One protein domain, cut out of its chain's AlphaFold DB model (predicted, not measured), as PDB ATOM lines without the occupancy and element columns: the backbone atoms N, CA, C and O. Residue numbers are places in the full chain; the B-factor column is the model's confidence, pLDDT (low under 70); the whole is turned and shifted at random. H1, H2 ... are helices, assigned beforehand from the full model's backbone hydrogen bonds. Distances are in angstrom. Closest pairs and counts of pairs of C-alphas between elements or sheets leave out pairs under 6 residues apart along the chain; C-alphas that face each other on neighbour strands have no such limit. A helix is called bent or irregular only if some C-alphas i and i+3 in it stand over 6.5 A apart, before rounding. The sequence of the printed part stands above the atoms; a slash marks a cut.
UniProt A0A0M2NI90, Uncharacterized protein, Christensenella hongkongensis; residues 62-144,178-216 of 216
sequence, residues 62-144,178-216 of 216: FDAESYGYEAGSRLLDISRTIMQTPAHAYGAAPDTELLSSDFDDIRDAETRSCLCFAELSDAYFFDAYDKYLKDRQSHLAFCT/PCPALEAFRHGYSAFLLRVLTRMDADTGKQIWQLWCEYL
ATOM      1  N   PHE A  62     256.175 532.290 454.363       87.62
ATOM      2  CA  PHE A  62     255.385 531.548 455.350       87.62
ATOM      3  C   PHE A  62     255.444 532.199 456.739       87.62
ATOM      4  O   PHE A  62     254.436 532.291 457.438       87.62
ATOM      5  N   ASP A  63     256.621 532.690 457.126       89.38
ATOM      6  CA  ASP A  63     256.797 533.424 458.374       89.38
ATOM      7  C   ASP A  63     255.986 534.720 458.361       89.38
ATOM      8  O   ASP A  63     255.287 535.024 459.323       89.38
ATOM      9  N   ALA A  64     256.071 535.488 457.272       92.81
ATOM     10  CA  ALA A  64     255.311 536.723 457.116       92.81
ATOM     11  C   ALA A  64     253.798 536.472 457.223       92.81
ATOM     12  O   ALA A  64     253.109 537.159 457.974       92.81
ATOM     13  N   GLU A  65     253.305 535.448 456.527       95.50
ATOM     14  CA  GLU A  65     251.912 535.013 456.567       95.50
ATOM     15  C   GLU A  65     251.478 534.591 457.972       95.50
ATOM     16  O   GLU A  65     250.463 535.071 458.479       95.50
ATOM     17  N   SER A  66     252.276 533.763 458.646       95.06
ATOM     18  CA  SER A  66     251.995 533.325 460.017       95.06
ATOM     19  C   SER A  66     251.898 534.514 460.978       95.06
ATOM     20  O   SER A  66     250.961 534.595 461.772       95.06
ATOM     21  N   TYR A  67     252.802 535.491 460.855       95.44
ATOM     22  CA  TYR A  67     252.757 536.728 461.640       95.44
ATOM     23  C   TYR A  67     251.501 537.559 461.359       95.44
ATOM     24  O   TYR A  67     250.913 538.100 462.295       95.44
ATOM     25  N   GLY A  68     251.079 537.657 460.096       97.25
ATOM     26  CA  GLY A  68     249.835 538.328 459.723       97.25
ATOM     27  C   GLY A  68     248.612 537.662 460.356       97.25
ATOM     28  O   GLY A  68     247.756 538.337 460.927       97.25
ATOM     29  N   TYR A  69     248.560 536.329 460.334       97.88
ATOM     30  CA  TYR A  69     247.482 535.565 460.964       97.88
ATOM     31  C   TYR A  69     247.457 535.756 462.491       97.88
ATOM     32  O   TYR A  69     246.399 535.996 463.080       97.88
ATOM     33  N   GLU A  70     248.622 535.713 463.144       97.62
ATOM     34  CA  GLU A  70     248.751 535.999 464.576       97.62
ATOM     35  C   GLU A  70     248.355 537.433 464.930       97.62
ATOM     36  O   GLU A  70     247.745 537.653 465.974       97.62
ATOM     37  N   ALA A  71     248.680 538.412 464.083       96.94
ATOM     38  CA  ALA A  71     248.263 539.796 464.282       96.94
ATOM     39  C   ALA A  71     246.733 539.918 464.291       96.94
ATOM     40  O   ALA A  71     246.185 540.524 465.210       96.94
ATOM     41  N   GLY A  72     246.041 539.265 463.353       96.56
ATOM     42  CA  GLY A  72     244.579 539.163 463.385       96.56
ATOM     43  C   GLY A  72     244.072 538.512 464.680       96.56
ATOM     44  O   GLY A  72     243.150 539.017 465.319       96.56
ATOM     45  N   SER A  73     244.726 537.443 465.144       97.44
ATOM     46  CA  SER A  73     244.378 536.819 466.429       97.44
ATOM     47  C   SER A  73     244.517 537.760 467.616       97.44
ATOM     48  O   SER A  73     243.621 537.813 468.456       97.44
ATOM     49  N   ARG A  74     245.606 538.528 467.671       96.25
ATOM     50  CA  ARG A  74     245.848 539.497 468.744       96.25
ATOM     51  C   ARG A  74     244.813 540.613 468.729       96.25
ATOM     52  O   ARG A  74     244.350 540.997 469.798       96.25
ATOM     53  N   LEU A  75     244.423 541.106 467.552       95.69
ATOM     54  CA  LEU A  75     243.357 542.101 467.464       95.69
ATOM     55  C   LEU A  75     242.041 541.548 468.012       95.69
ATOM     56  O   LEU A  75     241.385 542.237 468.780       95.69
ATOM     57  N   LEU A  76     241.680 540.299 467.705       95.38
ATOM     58  CA  LEU A  76     240.449 539.713 468.244       95.38
ATOM     59  C   LEU A  76     240.484 539.610 469.778       95.38
ATOM     60  O   LEU A  76     239.472 539.853 470.431       95.38
ATOM     61  N   ASP A  77     241.639 539.297 470.366       93.81
ATOM     62  CA  ASP A  77     241.803 539.285 471.824       93.81
ATOM     63  C   ASP A  77     241.706 540.695 472.434       93.81
ATOM     64  O   ASP A  77     241.102 540.872 473.497       93.81
ATOM     65  N   ILE A  78     242.229 541.712 471.741       91.00
ATOM     66  CA  ILE A  78     242.048 543.124 472.110       91.00
ATOM     67  C   ILE A  78     240.562 543.492 472.053       91.00
ATOM     68  O   ILE A  78     240.034 544.010 473.034       91.00
ATOM     69  N   SER A  79     239.861 543.158 470.969       92.00
ATOM     70  CA  SER A  79     238.429 543.429 470.803       92.00
ATOM     71  C   SER A  79     237.579 542.753 471.879       92.00
ATOM     72  O   SER A  79     236.680 543.379 472.433       92.00
ATOM     73  N   ARG A  80     237.896 541.506 472.259       91.62
ATOM     74  CA  ARG A  80     237.253 540.833 473.404       91.62
ATOM     75  C   ARG A  80     237.474 541.584 474.705       91.62
ATOM     76  O   ARG A  80     236.547 541.730 475.493       91.62
ATOM     77  N   THR A  81     238.696 542.060 474.923       88.94
ATOM     78  CA  THR A  81     239.047 542.812 476.130       88.94
ATOM     79  C   THR A  81     238.268 544.126 476.194       88.94
ATOM     80  O   THR A  81     237.687 544.417 477.236       88.94
ATOM     81  N   ILE A  82     238.167 544.854 475.074       85.31
ATOM     82  CA  ILE A  82     237.364 546.081 474.953       85.31
ATOM     83  C   ILE A  82     235.890 545.793 475.270       85.31
ATOM     84  O   ILE A  82     235.312 546.459 476.120       85.31
ATOM     85  N   MET A  83     235.298 544.756 474.666       85.62
ATOM     86  CA  MET A  83     233.874 544.423 474.845       85.62
ATOM     87  C   MET A  83     233.516 543.842 476.221       85.62
ATOM     88  O   MET A  83     232.337 543.755 476.569       85.62
ATOM     89  N   GLN A  84     234.502 543.377 476.989       79.31
ATOM     90  CA  GLN A  84     234.299 542.792 478.322       79.31
ATOM     91  C   GLN A  84     234.658 543.751 479.460       79.31
ATOM     92  O   GLN A  84     234.251 543.526 480.602       79.31
ATOM     93  N   THR A  85     235.420 544.803 479.175       70.69
ATOM     94  CA  THR A  85     235.876 545.754 480.185       70.69
ATOM     95  C   THR A  85     234.894 546.925 480.260       70.69
ATOM     96  O   THR A  85     234.649 547.574 479.248       70.69
ATOM     97  N   PRO A  86     234.327 547.238 481.441       60.84
ATOM     98  CA  PRO A  86     233.458 548.401 481.597       60.84
ATOM     99  C   PRO A  86     234.197 549.681 481.184       60.84
ATOM    100  O   PRO A  86     235.315 549.897 481.650       60.84
ATOM    101  N   ALA A  87     233.560 550.543 480.382       56.94
ATOM    102  CA  ALA A  87     234.114 551.803 479.857       56.94
ATOM    103  C   ALA A  87     234.946 552.597 480.894       56.94
ATOM    104  O   ALA A  87     236.080 553.001 480.646       56.94
ATOM    105  N   HIS A  88     234.446 552.674 482.130       52.75
ATOM    106  CA  HIS A  88     235.054 553.416 483.240       52.75
ATOM    107  C   HIS A  88     236.414 552.879 483.732       52.75
ATOM    108  O   HIS A  88     237.075 553.544 484.530       52.75
ATOM    109  N   ALA A  89     236.835 551.682 483.312       55.22
ATOM    110  CA  ALA A  89     238.093 551.062 483.729       55.22
ATOM    111  C   ALA A  89     239.294 551.441 482.840       55.22
ATOM    112  O   ALA A  89     240.432 551.242 483.264       55.22
ATOM    113  N   TYR A  90     239.070 552.020 481.652       53.62
ATOM    114  CA  TYR A  90     240.150 552.359 480.714       53.62
ATOM    115  C   TYR A  90     240.831 553.704 480.963       53.62
ATOM    116  O   TYR A  90     241.817 554.001 480.298       53.62
ATOM    117  N   GLY A  91     240.358 554.501 481.926       45.84
ATOM    118  CA  GLY A  91     240.997 555.766 482.282       45.84
ATOM    119  C   GLY A  91     241.174 556.693 481.073       45.84
ATOM    120  O   GLY A  91     242.282 556.859 480.581       45.84
ATOM    121  N   ALA A  92     240.090 557.327 480.622       44.41
ATOM    122  CA  ALA A  92     240.121 558.421 479.643       44.41
ATOM    123  C   ALA A  92     240.802 558.108 478.288       44.41
ATOM    124  O   ALA A  92     241.425 558.995 477.706       44.41
ATOM    125  N   ALA A  93     240.665 556.886 477.762       49.72
ATOM    126  CA  ALA A  93     240.891 556.613 476.341       49.72
ATOM    127  C   ALA A  93     239.559 556.822 475.580       49.72
ATOM    128  O   ALA A  93     238.687 555.953 475.644       49.72
ATOM    129  N   PRO A  94     239.352 557.975 474.912       48.84
ATOM    130  CA  PRO A  94     238.045 558.356 474.363       48.84
ATOM    131  C   PRO A  94     237.557 557.422 473.243       48.84
ATOM    132  O   PRO A  94     236.358 557.188 473.132       48.84
ATOM    133  N   ASP A  95     238.469 556.829 472.470       56.09
ATOM    134  CA  ASP A  95     238.104 556.016 471.302       56.09
ATOM    135  C   ASP A  95     237.642 554.595 471.676       56.09
ATOM    136  O   ASP A  95     236.876 553.974 470.946       56.09
ATOM    137  N   THR A  96     238.044 554.074 472.843       53.94
ATOM    138  CA  THR A  96     237.630 552.734 473.300       53.94
ATOM    139  C   THR A  96     236.244 552.714 473.940       53.94
ATOM    140  O   THR A  96     235.576 551.685 473.896       53.94
ATOM    141  N   GLU A  97     235.802 553.832 474.530       51.09
ATOM    142  CA  GLU A  97     234.456 553.929 475.117       51.09
ATOM    143  C   GLU A  97     233.375 553.971 474.026       51.09
ATOM    144  O   GLU A  97     232.374 553.270 474.157       51.09
ATOM    145  N   LEU A  98     233.613 554.705 472.929       54.19
ATOM    146  CA  LEU A  98     232.703 554.797 471.776       54.19
ATOM    147  C   LEU A  98     232.458 553.420 471.137       54.19
ATOM    148  O   LEU A  98     231.314 552.992 471.019       54.19
ATOM    149  N   LEU A  99     233.530 552.666 470.875       62.91
ATOM    150  CA  LEU A  99     233.439 551.334 470.266       62.91
ATOM    151  C   LEU A  99     232.712 550.306 471.143       62.91
ATOM    152  O   LEU A  99     232.181 549.325 470.628       62.91
ATOM    153  N   SER A 100     232.710 550.491 472.469       62.03
ATOM    154  CA  SER A 100     232.085 549.547 473.405       62.03
ATOM    155  C   SER A 100     230.559 549.608 473.430       62.03
ATOM    156  O   SER A 100     229.940 548.577 473.679       62.03
ATOM    157  N   SER A 101     229.957 550.766 473.129       67.12
ATOM    158  CA  SER A 101     228.498 550.936 473.153       67.12
ATOM    159  C   SER A 101     227.817 550.744 471.797       67.12
ATOM    160  O   SER A 101     226.604 550.546 471.754       67.12
ATOM    161  N   ASP A 102     228.569 550.781 470.693       76.12
ATOM    162  CA  ASP A 102     228.011 550.710 469.333       76.12
ATOM    163  C   ASP A 102     227.297 549.380 469.029       76.12
ATOM    164  O   ASP A 102     226.465 549.315 468.128       76.12
ATOM    165  N   PHE A 103     227.572 548.328 469.810       83.75
ATOM    166  CA  PHE A 103     227.014 546.983 469.616       83.75
ATOM    167  C   PHE A 103     226.231 546.462 470.830       83.75
ATOM    168  O   PHE A 103     226.080 545.250 470.996       83.75
ATOM    169  N   ASP A 104     225.753 547.343 471.714       82.75
ATOM    170  CA  ASP A 104     225.048 546.951 472.947       82.75
ATOM    171  C   ASP A 104     223.731 546.196 472.696       82.75
ATOM    172  O   ASP A 104     223.276 545.430 473.551       82.75
ATOM    173  N   ASP A 105     223.121 546.377 471.522       85.19
ATOM    174  CA  ASP A 105     221.916 545.664 471.098       85.19
ATOM    175  C   ASP A 105     222.188 544.205 470.684       85.19
ATOM    176  O   ASP A 105     221.273 543.373 470.697       85.19
ATOM    177  N   ILE A 106     223.448 543.853 470.407       87.75
ATOM    178  CA  ILE A 106     223.881 542.476 470.171       87.75
ATOM    179  C   ILE A 106     224.068 541.750 471.505       87.75
ATOM    180  O   ILE A 106     224.898 542.098 472.348       87.75
ATOM    181  N   ARG A 107     223.312 540.662 471.680       86.88
ATOM    182  CA  ARG A 107     223.332 539.859 472.910       86.88
ATOM    183  C   ARG A 107     224.582 538.987 473.044       86.88
ATOM    184  O   ARG A 107     225.094 538.830 474.153       86.88
ATOM    185  N   ASP A 108     225.049 538.385 471.950       90.62
ATOM    186  CA  ASP A 108     226.204 537.486 471.970       90.62
ATOM    187  C   ASP A 108     227.521 538.269 472.099       90.62
ATOM    188  O   ASP A 108     227.920 539.035 471.220       90.62
ATOM    189  N   ALA A 109     228.228 538.060 473.212       90.81
ATOM    190  CA  ALA A 109     229.443 538.808 473.538       90.81
ATOM    191  C   ALA A 109     230.581 538.581 472.529       90.81
ATOM    192  O   ALA A 109     231.399 539.472 472.283       90.81
ATOM    193  N   GLU A 110     230.648 537.389 471.944       93.69
ATOM    194  CA  GLU A 110     231.667 537.063 470.956       93.69
ATOM    195  C   GLU A 110     231.344 537.703 469.599       93.69
ATOM    196  O   GLU A 110     232.251 538.211 468.950       93.69
ATOM    197  N   THR A 111     230.068 537.793 469.215       95.12
ATOM    198  CA  THR A 111     229.607 538.557 468.045       95.12
ATOM    199  C   THR A 111     229.961 540.036 468.174       95.12
ATOM    200  O   THR A 111     230.555 540.586 467.247       95.12
ATOM    201  N   ARG A 112     229.737 540.659 469.341       93.25
ATOM    202  CA  ARG A 112     230.213 542.033 469.611       93.25
ATOM    203  C   ARG A 112     231.722 542.174 469.446       93.25
ATOM    204  O   ARG A 112     232.203 543.109 468.815       93.25
ATOM    205  N   SER A 113     232.478 541.210 469.968       93.56
ATOM    206  CA  SER A 113     233.941 541.196 469.846       93.56
ATOM    207  C   SER A 113     234.387 541.066 468.386       93.56
ATOM    208  O   SER A 113     235.349 541.710 467.978       93.56
ATOM    209  N   CYS A 114     233.681 540.272 467.579       95.81
ATOM    210  CA  CYS A 114     233.941 540.138 466.148       95.81
ATOM    211  C   CYS A 114     233.585 541.404 465.348       95.81
ATOM    212  O   CYS A 114     234.300 541.723 464.401       95.81
ATOM    213  N   LEU A 115     232.527 542.128 465.724       94.31
ATOM    214  CA  LEU A 115     232.164 543.413 465.113       94.31
ATOM    215  C   LEU A 115     233.189 544.502 465.453       94.31
ATOM    216  O   LEU A 115     233.704 545.161 464.558       94.31
ATOM    217  N   CYS A 116     233.595 544.596 466.721       92.81
ATOM    218  CA  CYS A 116     234.695 545.465 467.143       92.81
ATOM    219  C   CYS A 116     236.011 545.136 466.424       92.81
ATOM    220  O   CYS A 116     236.752 546.034 466.030       92.81
ATOM    221  N   PHE A 117     236.306 543.849 466.225       94.19
ATOM    222  CA  PHE A 117     237.457 543.424 465.432       94.19
ATOM    223  C   PHE A 117     237.380 543.941 463.991       94.19
ATOM    224  O   PHE A 117     238.396 544.397 463.470       94.19
ATOM    225  N   ALA A 118     236.209 543.859 463.350       94.19
ATOM    226  CA  ALA A 118     236.023 544.324 461.978       94.19
ATOM    227  C   ALA A 118     236.243 545.841 461.874       94.19
ATOM    228  O   ALA A 118     237.014 546.278 461.021       94.19
ATOM    229  N   GLU A 119     235.679 546.604 462.811       92.00
ATOM    230  CA  GLU A 119     235.813 548.063 462.877       92.00
ATOM    231  C   GLU A 119     237.271 548.519 463.046       92.00
ATOM    232  O   GLU A 119     237.740 549.447 462.394       92.00
ATOM    233  N   LEU A 120     238.037 547.816 463.883       91.69
ATOM    234  CA  LEU A 120     239.440 548.139 464.147       91.69
ATOM    235  C   LEU A 120     240.416 547.578 463.101       91.69
ATOM    236  O   LEU A 120     241.609 547.898 463.140       91.69
ATOM    237  N   SER A 121     239.946 546.712 462.195       92.44
ATOM    238  CA  SER A 121     240.817 545.845 461.397       92.44
ATOM    239  C   SER A 121     241.752 546.619 460.472       92.44
ATOM    240  O   SER A 121     242.945 546.308 460.418       92.44
ATOM    241  N   ASP A 122     241.228 547.633 459.783       90.06
ATOM    242  CA  ASP A 122     241.984 548.406 458.796       90.06
ATOM    243  C   ASP A 122     243.077 549.247 459.459       90.06
ATOM    244  O   ASP A 122     244.220 549.252 459.000       90.06
ATOM    245  N   ALA A 123     242.761 549.915 460.571       89.75
ATOM    246  CA  ALA A 123     243.731 550.719 461.311       89.75
ATOM    247  C   ALA A 123     244.833 549.840 461.923       89.75
ATOM    248  O   ALA A 123     246.023 550.109 461.748       89.75
ATOM    249  N   TYR A 124     244.447 548.740 462.579       92.62
ATOM    250  CA  TYR A 124     245.391 547.847 463.246       92.62
ATOM    251  C   TYR A 124     246.342 547.139 462.273       92.62
ATOM    252  O   TYR A 124     247.486 546.852 462.632       92.62
ATOM    253  N   PHE A 125     245.904 546.867 461.038       93.38
ATOM    254  CA  PHE A 125     246.739 546.228 460.021       93.38
ATOM    255  C   PHE A 125     248.061 546.976 459.800       93.38
ATOM    256  O   PHE A 125     249.127 546.352 459.775       93.38
ATOM    257  N   PHE A 126     248.006 548.304 459.664       92.12
ATOM    258  CA  PHE A 126     249.192 549.120 459.395       92.12
ATOM    259  C   PHE A 126     250.169 549.115 460.573       92.12
ATOM    260  O   PHE A 126     251.366 548.905 460.370       92.12
ATOM    261  N   ASP A 127     249.658 549.255 461.796       92.56
ATOM    262  CA  ASP A 127     250.472 549.209 463.015       92.56
ATOM    263  C   ASP A 127     251.124 547.833 463.210       92.56
ATOM    264  O   ASP A 127     252.312 547.719 463.538       92.56
ATOM    265  N   ALA A 128     250.363 546.763 462.971       93.62
ATOM    266  CA  ALA A 128     250.861 545.401 463.070       93.62
ATOM    267  C   ALA A 128     251.946 545.110 462.023       93.62
ATOM    268  O   ALA A 128     252.941 544.445 462.338       93.62
ATOM    269  N   TYR A 129     251.788 545.627 460.802       94.19
ATOM    270  CA  TYR A 129     252.782 545.462 459.750       94.19
ATOM    271  C   TYR A 129     254.063 546.262 460.020       94.19
ATOM    272  O   TYR A 129     255.162 545.732 459.846       94.19
ATOM    273  N   ASP A 130     253.957 547.502 460.506       93.25
ATOM    274  CA  ASP A 130     255.126 548.308 460.887       93.25
ATOM    275  C   ASP A 130     255.934 547.631 462.009       93.25
ATOM    276  O   ASP A 130     257.166 547.546 461.948       93.25
ATOM    277  N   LYS A 131     255.245 547.046 462.997       92.19
ATOM    278  CA  LYS A 131     255.891 546.227 464.029       92.19
ATOM    279  C   LYS A 131     256.606 545.013 463.432       92.19
ATOM    280  O   LYS A 131     257.771 544.779 463.746       92.19
ATOM    281  N   TYR A 132     255.938 544.267 462.551       92.38
ATOM    282  CA  TYR A 132     256.540 543.129 461.855       92.38
ATOM    283  C   TYR A 132     257.807 543.533 461.084       92.38
ATOM    284  O   TYR A 132     258.827 542.846 461.175       92.38
ATOM    285  N   LEU A 133     257.776 544.661 460.368       90.81
ATOM    286  CA  LEU A 133     258.933 545.171 459.634       90.81
ATOM    287  C   LEU A 133     260.119 545.462 460.556       90.81
ATOM    288  O   LEU A 133     261.234 545.041 460.249       90.81
ATOM    289  N   LYS A 134     259.894 546.135 461.688       90.00
ATOM    290  CA  LYS A 134     260.947 546.443 462.672       90.00
ATOM    291  C   LYS A 134     261.574 545.177 463.259       90.00
ATOM    292  O   LYS A 134     262.804 545.073 463.339       90.00
ATOM    293  N   ASP A 135     260.744 544.194 463.602       87.56
ATOM    294  CA  ASP A 135     261.201 542.909 464.137       87.56
ATOM    295  C   ASP A 135     262.031 542.148 463.089       87.56
ATOM    296  O   ASP A 135     263.110 541.625 463.389       87.56
ATOM    297  N   ARG A 136     261.586 542.135 461.826       85.38
ATOM    298  CA  ARG A 136     262.280 541.426 460.741       85.38
ATOM    299  C   ARG A 136     263.546 542.114 460.268       85.38
ATOM    300  O   ARG A 136     264.515 541.418 459.989       85.38
ATOM    301  N   GLN A 137     263.587 543.441 460.232       85.00
ATOM    302  CA  GLN A 137     264.826 544.179 459.981       85.00
ATOM    303  C   GLN A 137     265.886 543.846 461.036       85.00
ATOM    304  O   GLN A 137     267.037 543.589 460.690       85.00
ATOM    305  N   SER A 138     265.484 543.771 462.308       81.00
ATOM    306  CA  SER A 138     266.380 543.386 463.402       81.00
ATOM    307  C   SER A 138     266.866 541.938 463.262       81.00
ATOM    308  O   SER A 138     268.047 541.660 463.466       81.00
ATOM    309  N   HIS A 139     265.985 541.016 462.864       79.12
ATOM    310  CA  HIS A 139     266.348 539.616 462.628       79.12
ATOM    311  C   HIS A 139     267.286 539.441 461.422       79.12
ATOM    312  O   HIS A 139     268.283 538.732 461.516       79.12
ATOM    313  N   LEU A 140     267.013 540.124 460.307       77.56
ATOM    314  CA  LEU A 140     267.870 540.097 459.118       77.56
ATOM    315  C   LEU A 140     269.261 540.657 459.413       77.56
ATOM    316  O   LEU A 140     270.248 540.071 458.986       77.56
ATOM    317  N   ALA A 141     269.355 541.736 460.196       76.31
ATOM    318  CA  ALA A 141     270.640 542.277 460.634       76.31
ATOM    319  C   ALA A 141     271.448 541.299 461.512       76.31
ATOM    320  O   ALA A 141     272.668 541.415 461.583       76.31
ATOM    321  N   PHE A 142     270.785 540.350 462.185       73.25
ATOM    322  CA  PHE A 142     271.439 539.307 462.978       73.25
ATOM    323  C   PHE A 142     271.878 538.104 462.129       73.25
ATOM    324  O   PHE A 142     272.961 537.563 462.341       73.25
ATOM    325  N   CYS A 143     271.042 537.678 461.182       72.94
ATOM    326  CA  CYS A 143     271.267 536.477 460.372       72.94
ATOM    327  C   CYS A 143     272.125 536.726 459.127       72.94
ATOM    328  O   CYS A 143     272.666 535.781 458.558       72.94
ATOM    329  N   THR A 144     272.229 537.976 458.679       75.56
ATOM    330  CA  THR A 144     272.858 538.332 457.409       75.56
ATOM    331  C   THR A 144     273.730 539.572 457.587       75.56
ATOM    332  O   THR A 144     273.275 540.595 458.102       75.56
ATOM    333  N   PRO A 178     259.499 535.421 445.224       75.75
ATOM    334  CA  PRO A 178     258.306 535.520 444.380       75.75
ATOM    335  C   PRO A 178     257.133 536.240 445.064       75.75
ATOM    336  O   PRO A 178     256.208 536.678 444.386       75.75
ATOM    337  N   CYS A 179     257.156 536.366 446.395       83.25
ATOM    338  CA  CYS A 179     256.138 537.056 447.176       83.25
ATOM    339  C   CYS A 179     256.799 538.037 448.161       83.25
ATOM    340  O   CYS A 179     257.563 537.597 449.027       83.25
ATOM    341  N   PRO A 180     256.527 539.352 448.064       84.56
ATOM    342  CA  PRO A 180     256.962 540.316 449.067       84.56
ATOM    343  C   PRO A 180     256.386 539.996 450.450       84.56
ATOM    344  O   PRO A 180     255.231 539.592 450.574       84.56
ATOM    345  N   ALA A 181     257.149 540.279 451.509       87.50
ATOM    346  CA  ALA A 181     256.706 540.048 452.885       87.50
ATOM    347  C   ALA A 181     255.389 540.772 453.232       87.50
ATOM    348  O   ALA A 181     254.599 540.247 454.007       87.50
ATOM    349  N   LEU A 182     255.130 541.948 452.637       91.44
ATOM    350  CA  LEU A 182     253.847 542.652 452.779       91.44
ATOM    351  C   LEU A 182     252.671 541.815 452.274       91.44
ATOM    352  O   LEU A 182     251.671 541.692 452.971       91.44
ATOM    353  N   GLU A 183     252.788 541.241 451.078       92.75
ATOM    354  CA  GLU A 183     251.701 540.478 450.462       92.75
ATOM    355  C   GLU A 183     251.439 539.183 451.232       92.75
ATOM    356  O   GLU A 183     250.291 538.851 451.511       92.75
ATOM    357  N   ALA A 184     252.500 538.498 451.666       93.81
ATOM    358  CA  ALA A 184     252.369 537.318 452.510       93.81
ATOM    359  C   ALA A 184     251.744 537.650 453.880       93.81
ATOM    360  O   ALA A 184     250.796 536.990 454.300       93.81
ATOM    361  N   PHE A 185     252.196 538.718 454.547       96.12
ATOM    362  CA  PHE A 185     251.595 539.194 455.797       96.12
ATOM    363  C   PHE A 185     250.116 539.550 455.618       96.12
ATOM    364  O   PHE A 185     249.262 539.113 456.390       96.12
ATOM    365  N   ARG A 186     249.794 540.298 454.558       96.31
ATOM    366  CA  ARG A 186     248.420 540.659 454.201       96.31
ATOM    367  C   ARG A 186     247.562 539.431 453.951       96.31
ATOM    368  O   ARG A 186     246.415 539.418 454.394       96.31
ATOM    369  N   HIS A 187     248.097 538.412 453.282       95.69
ATOM    370  CA  HIS A 187     247.396 537.154 453.058       95.69
ATOM    371  C   HIS A 187     247.011 536.491 454.385       95.69
ATOM    372  O   HIS A 187     245.833 536.215 454.608       95.69
ATOM    373  N   GLY A 188     247.964 536.335 455.307       97.25
ATOM    374  CA  GLY A 188     247.706 535.742 456.621       97.25
ATOM    375  C   GLY A 188     246.705 536.538 457.459       97.25
ATOM    376  O   GLY A 188     245.776 535.967 458.033       97.25
ATOM    377  N   TYR A 189     246.836 537.869 457.471       97.69
ATOM    378  CA  TYR A 189     245.895 538.754 458.160       97.69
ATOM    379  C   TYR A 189     244.482 538.647 457.571       97.69
ATOM    380  O   TYR A 189     243.506 538.466 458.299       97.69
ATOM    381  N   SER A 190     244.374 538.667 456.238       96.81
ATOM    382  CA  SER A 190     243.100 538.540 455.521       96.81
ATOM    383  C   SER A 190     242.457 537.170 455.732       96.81
ATOM    384  O   SER A 190     241.236 537.078 455.834       96.81
ATOM    385  N   ALA A 191     243.252 536.103 455.846       97.31
ATOM    386  CA  ALA A 191     242.753 534.769 456.163       97.31
ATOM    387  C   ALA A 191     242.113 534.724 457.562       97.31
ATOM    388  O   ALA A 191     241.045 534.129 457.740       97.31
ATOM    389  N   PHE A 192     242.715 535.397 458.548       98.19
ATOM    390  CA  PHE A 192     242.115 535.525 459.875       98.19
ATOM    391  C   PHE A 192     240.857 536.405 459.852       98.19
ATOM    392  O   PHE A 192     239.837 536.019 460.426       98.19
ATOM    393  N   LEU A 193     240.896 537.545 459.155       97.00
ATOM    394  CA  LEU A 193     239.742 538.430 458.963       97.00
ATOM    395  C   LEU A 193     238.564 537.671 458.337       97.00
ATOM    396  O   LEU A 193     237.462 537.701 458.876       97.00
ATOM    397  N   LEU A 194     238.797 536.908 457.267       97.19
ATOM    398  CA  LEU A 194     237.777 536.078 456.623       97.19
ATOM    399  C   LEU A 194     237.153 535.075 457.603       97.19
ATOM    400  O   LEU A 194     235.934 534.891 457.614       97.19
ATOM    401  N   ARG A 195     237.972 534.446 458.453       97.62
ATOM    402  CA  ARG A 195     237.499 533.524 459.495       97.62
ATOM    403  C   ARG A 195     236.562 534.216 460.487       97.62
ATOM    404  O   ARG A 195     235.573 533.614 460.893       97.62
ATOM    405  N   VAL A 196     236.860 535.458 460.872       97.75
ATOM    406  CA  VAL A 196     235.997 536.253 461.760       97.75
ATOM    407  C   VAL A 196     234.713 536.659 461.037       97.75
ATOM    408  O   VAL A 196     233.624 536.402 461.537       97.75
ATOM    409  N   LEU A 197     234.827 537.214 459.830       97.56
ATOM    410  CA  LEU A 197     233.697 537.719 459.049       97.56
ATOM    411  C   LEU A 197     232.666 536.637 458.704       97.56
ATOM    412  O   LEU A 197     231.472 536.919 458.647       97.56
ATOM    413  N   THR A 198     233.111 535.400 458.479       97.81
ATOM    414  CA  THR A 198     232.241 534.267 458.111       97.81
ATOM    415  C   THR A 198     231.644 533.528 459.306       97.81
ATOM    416  O   THR A 198     230.825 532.622 459.116       97.81
ATOM    417  N   ARG A 199     232.008 533.914 460.537       96.88
ATOM    418  CA  ARG A 199     231.372 533.400 461.749       96.88
ATOM    419  C   ARG A 199     229.883 533.740 461.729       96.88
ATOM    420  O   ARG A 199     229.507 534.844 461.355       96.88
ATOM    421  N   MET A 200     229.054 532.785 462.138       96.94
ATOM    422  CA  MET A 200     227.611 532.957 462.265       96.94
ATOM    423  C   MET A 200     227.255 533.355 463.696       96.94
ATOM    424  O   MET A 200     227.680 532.687 464.641       96.94
ATOM    425  N   ASP A 201     226.476 534.419 463.836       95.31
ATOM    426  CA  ASP A 201     225.787 534.742 465.077       95.31
ATOM    427  C   ASP A 201     224.589 533.796 465.255       95.31
ATOM    428  O   ASP A 201     223.794 533.580 464.334       95.31
ATOM    429  N   ALA A 202     224.481 533.194 466.437       90.81
ATOM    430  CA  ALA A 202     223.489 532.157 466.708       90.81
ATOM    431  C   ALA A 202     222.068 532.718 466.862       90.81
ATOM    432  O   ALA A 202     221.100 531.995 466.621       90.81
ATOM    433  N   ASP A 203     221.946 533.986 467.254       90.50
ATOM    434  CA  ASP A 203     220.662 534.610 467.572       90.50
ATOM    435  C   ASP A 203     219.956 535.128 466.317       90.50
ATOM    436  O   ASP A 203     218.749 534.952 466.149       90.50
ATOM    437  N   THR A 204     220.715 535.738 465.410       92.25
ATOM    438  CA  THR A 204     220.207 536.320 464.162       92.25
ATOM    439  C   THR A 204     220.313 535.371 462.969       92.25
ATOM    440  O   THR A 204     219.625 535.570 461.965       92.25
ATOM    441  N   GLY A 205     221.179 534.353 463.045       94.06
ATOM    442  CA  GLY A 205     221.512 533.475 461.919       94.06
ATOM    443  C   GLY A 205     222.304 534.170 460.804       94.06
ATOM    444  O   GLY A 205     222.458 533.603 459.719       94.06
ATOM    445  N   LYS A 206     222.789 535.393 461.043       96.44
ATOM    446  CA  LYS A 206     223.593 536.177 460.102       96.44
ATOM    447  C   LYS A 206     225.083 535.960 460.352       96.44
ATOM    448  O   LYS A 206     225.510 535.645 461.461       96.44
ATOM    449  N   GLN A 207     225.891 536.125 459.313       98.00
ATOM    450  CA  GLN A 207     227.344 536.185 459.443       98.00
ATOM    451  C   GLN A 207     227.801 537.568 459.916       98.00
ATOM    452  O   GLN A 207     227.125 538.563 459.654       98.00
ATOM    453  N   ILE A 208     228.972 537.649 460.553       97.38
ATOM    454  CA  ILE A 208     229.519 538.916 461.069       97.38
ATOM    455  C   ILE A 208     229.617 539.985 459.977       97.38
ATOM    456  O   ILE A 208     229.257 541.123 460.240       97.38
ATOM    457  N   TRP A 209     230.025 539.648 458.748       97.19
ATOM    458  CA  TRP A 209     230.065 540.651 457.671       97.19
ATOM    459  C   TRP A 209     228.682 541.220 457.327       97.19
ATOM    460  O   TRP A 209     228.582 542.385 456.966       97.19
ATOM    461  N   GLN A 210     227.617 540.417 457.445       97.19
ATOM    462  CA  GLN A 210     226.247 540.870 457.185       97.19
ATOM    463  C   GLN A 210     225.787 541.818 458.282       97.19
ATOM    464  O   GLN A 210     225.188 542.842 457.980       97.19
ATOM    465  N   LEU A 211     226.094 541.472 459.535       95.25
ATOM    466  CA  LEU A 211     225.820 542.327 460.682       95.25
ATOM    467  C   LEU A 211     226.606 543.632 460.574       95.25
ATOM    468  O   LEU A 211     226.015 544.690 460.687       95.25
ATOM    469  N   TRP A 212     227.901 543.581 460.263       93.75
ATOM    470  CA  TRP A 212     228.731 544.779 460.146       93.75
ATOM    471  C   TRP A 212     228.216 545.746 459.074       93.75
ATOM    472  O   TRP A 212     228.146 546.940 459.328       93.75
ATOM    473  N   CYS A 213     227.739 545.246 457.926       93.25
ATOM    474  CA  CYS A 213     227.084 546.084 456.914       93.25
ATOM    475  C   CYS A 213     225.824 546.816 457.409       93.25
ATOM    476  O   CYS A 213     225.411 547.773 456.764       93.25
ATOM    477  N   GLU A 214     225.186 546.363 458.489       91.31
ATOM    478  CA  GLU A 214     224.023 547.031 459.088       91.31
ATOM    479  C   GLU A 214     224.430 548.173 460.037       91.31
ATOM    480  O   GLU A 214     223.587 549.015 460.342       91.31
ATOM    481  N   TYR A 215     225.701 548.222 460.459       82.94
ATOM    482  CA  TYR A 215     226.270 549.261 461.330       82.94
ATOM    483  C   TYR A 215     227.119 550.312 460.587       82.94
ATOM    484  O   TYR A 215     227.443 551.336 461.185       82.94
ATOM    485  N   LEU A 216     227.472 550.076 459.313       80.75
ATOM    486  CA  LEU A 216     228.148 551.046 458.429       80.75
ATOM    487  C   LEU A 216     227.169 552.086 457.859       80.75
ATOM    488  O   LEU A 216     227.557 553.274 457.774       80.75
TER     489      LEU A 216
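AT A GLANCE: This is residues 62 to 144 and 178 to 216 of the 216 residues of an uncharacterized protein of Christensenella hongkongensis (UniProt A0A0M2NI90). Three long helical pieces, H1, H4 and the arm H3b of a bent helix, cross one another as a loose up-and-down bundle, with H1 and H4 in the fullest contact. At one end the other arm, H3a, and the short helices H2 and H5 gather; beyond the other end residues 137 to 144 stick out. The 122 printed residues hold five named helices, H1 to H5 along the chain, and no named strand: all helix. The whole is only just compact, close to loose, with a radius of gyration of the C-alphas of 16.3 A, and only just flat, spanning 53 by 35 by 19 A.

HOW THE PARTS SIT: H3, residues 109 to 143, was assigned as one helix by its hydrogen bonds but is bent, C-alphas 119 and 122 being 7.4 A apart; its arms, H3a to residue 119 and H3b from 122, are about perpendicular at 77 degrees. H1, residues 62 to 84, touches H3a with residues 75 to 84 alone, the closest C-alphas being those of Arg 80 and Ser 113, 4.9 A. H1 touches H3b with residues 67 to 75 alone, closest at Ala 71 and Ala 128, C-alphas 6.3 A apart, a steep tilt of 43 degrees, opposite ways. H4, residues 181 to 197, touches H1 the same way at a steep tilt of 40 degrees, with the closest C-alphas, Gly 68 and Tyr 189, 4.3 A apart. H3b and H4 only just touch, with 3 pairs of C-alphas within 8 A, closest at Tyr 129 and Phe 185, 7.5 A. H5, residues 208 to 215, touches H3a, closest C-alphas Leu 115 and Trp 212, 6.2 A. H2, residues 94 to 101, only just touches H1, with 3 such pairs, closest at Met 83 and Ser 100, 5.6 A. H2 and H5 are apart. In H1, H3a and H4 every O i to N i+4 pair is within hydrogen-bond range; in H3b 16 of 18 are, in H5 2 of 4, and in H2 1 of 4, beside 2 of 5 O i to N i+3 pairs.

IN THESE COORDINATES: H1 begins at C-alpha 62 (255.385, 531.548, 455.350) and is 33.1 A long. H3a measures 15.5 A and H3b 31.7 A, ending at C-alpha 143 (271.267, 536.477, 460.372). H4 is 23.9 A, H2 12.2 A and H5 10.8 A, ending at C-alpha 215 (226.270, 549.261, 461.330).

THE WHOLE: The C-alphas farthest apart, Thr 144 and Asp 203, are 53.3 A apart. Residues 145 to 177 are not printed; C-alphas 144 and 178 are 19.7 A apart across the cut. Of the links printed whole, none is long. Residues 86 to 101 have pLDDT under 70.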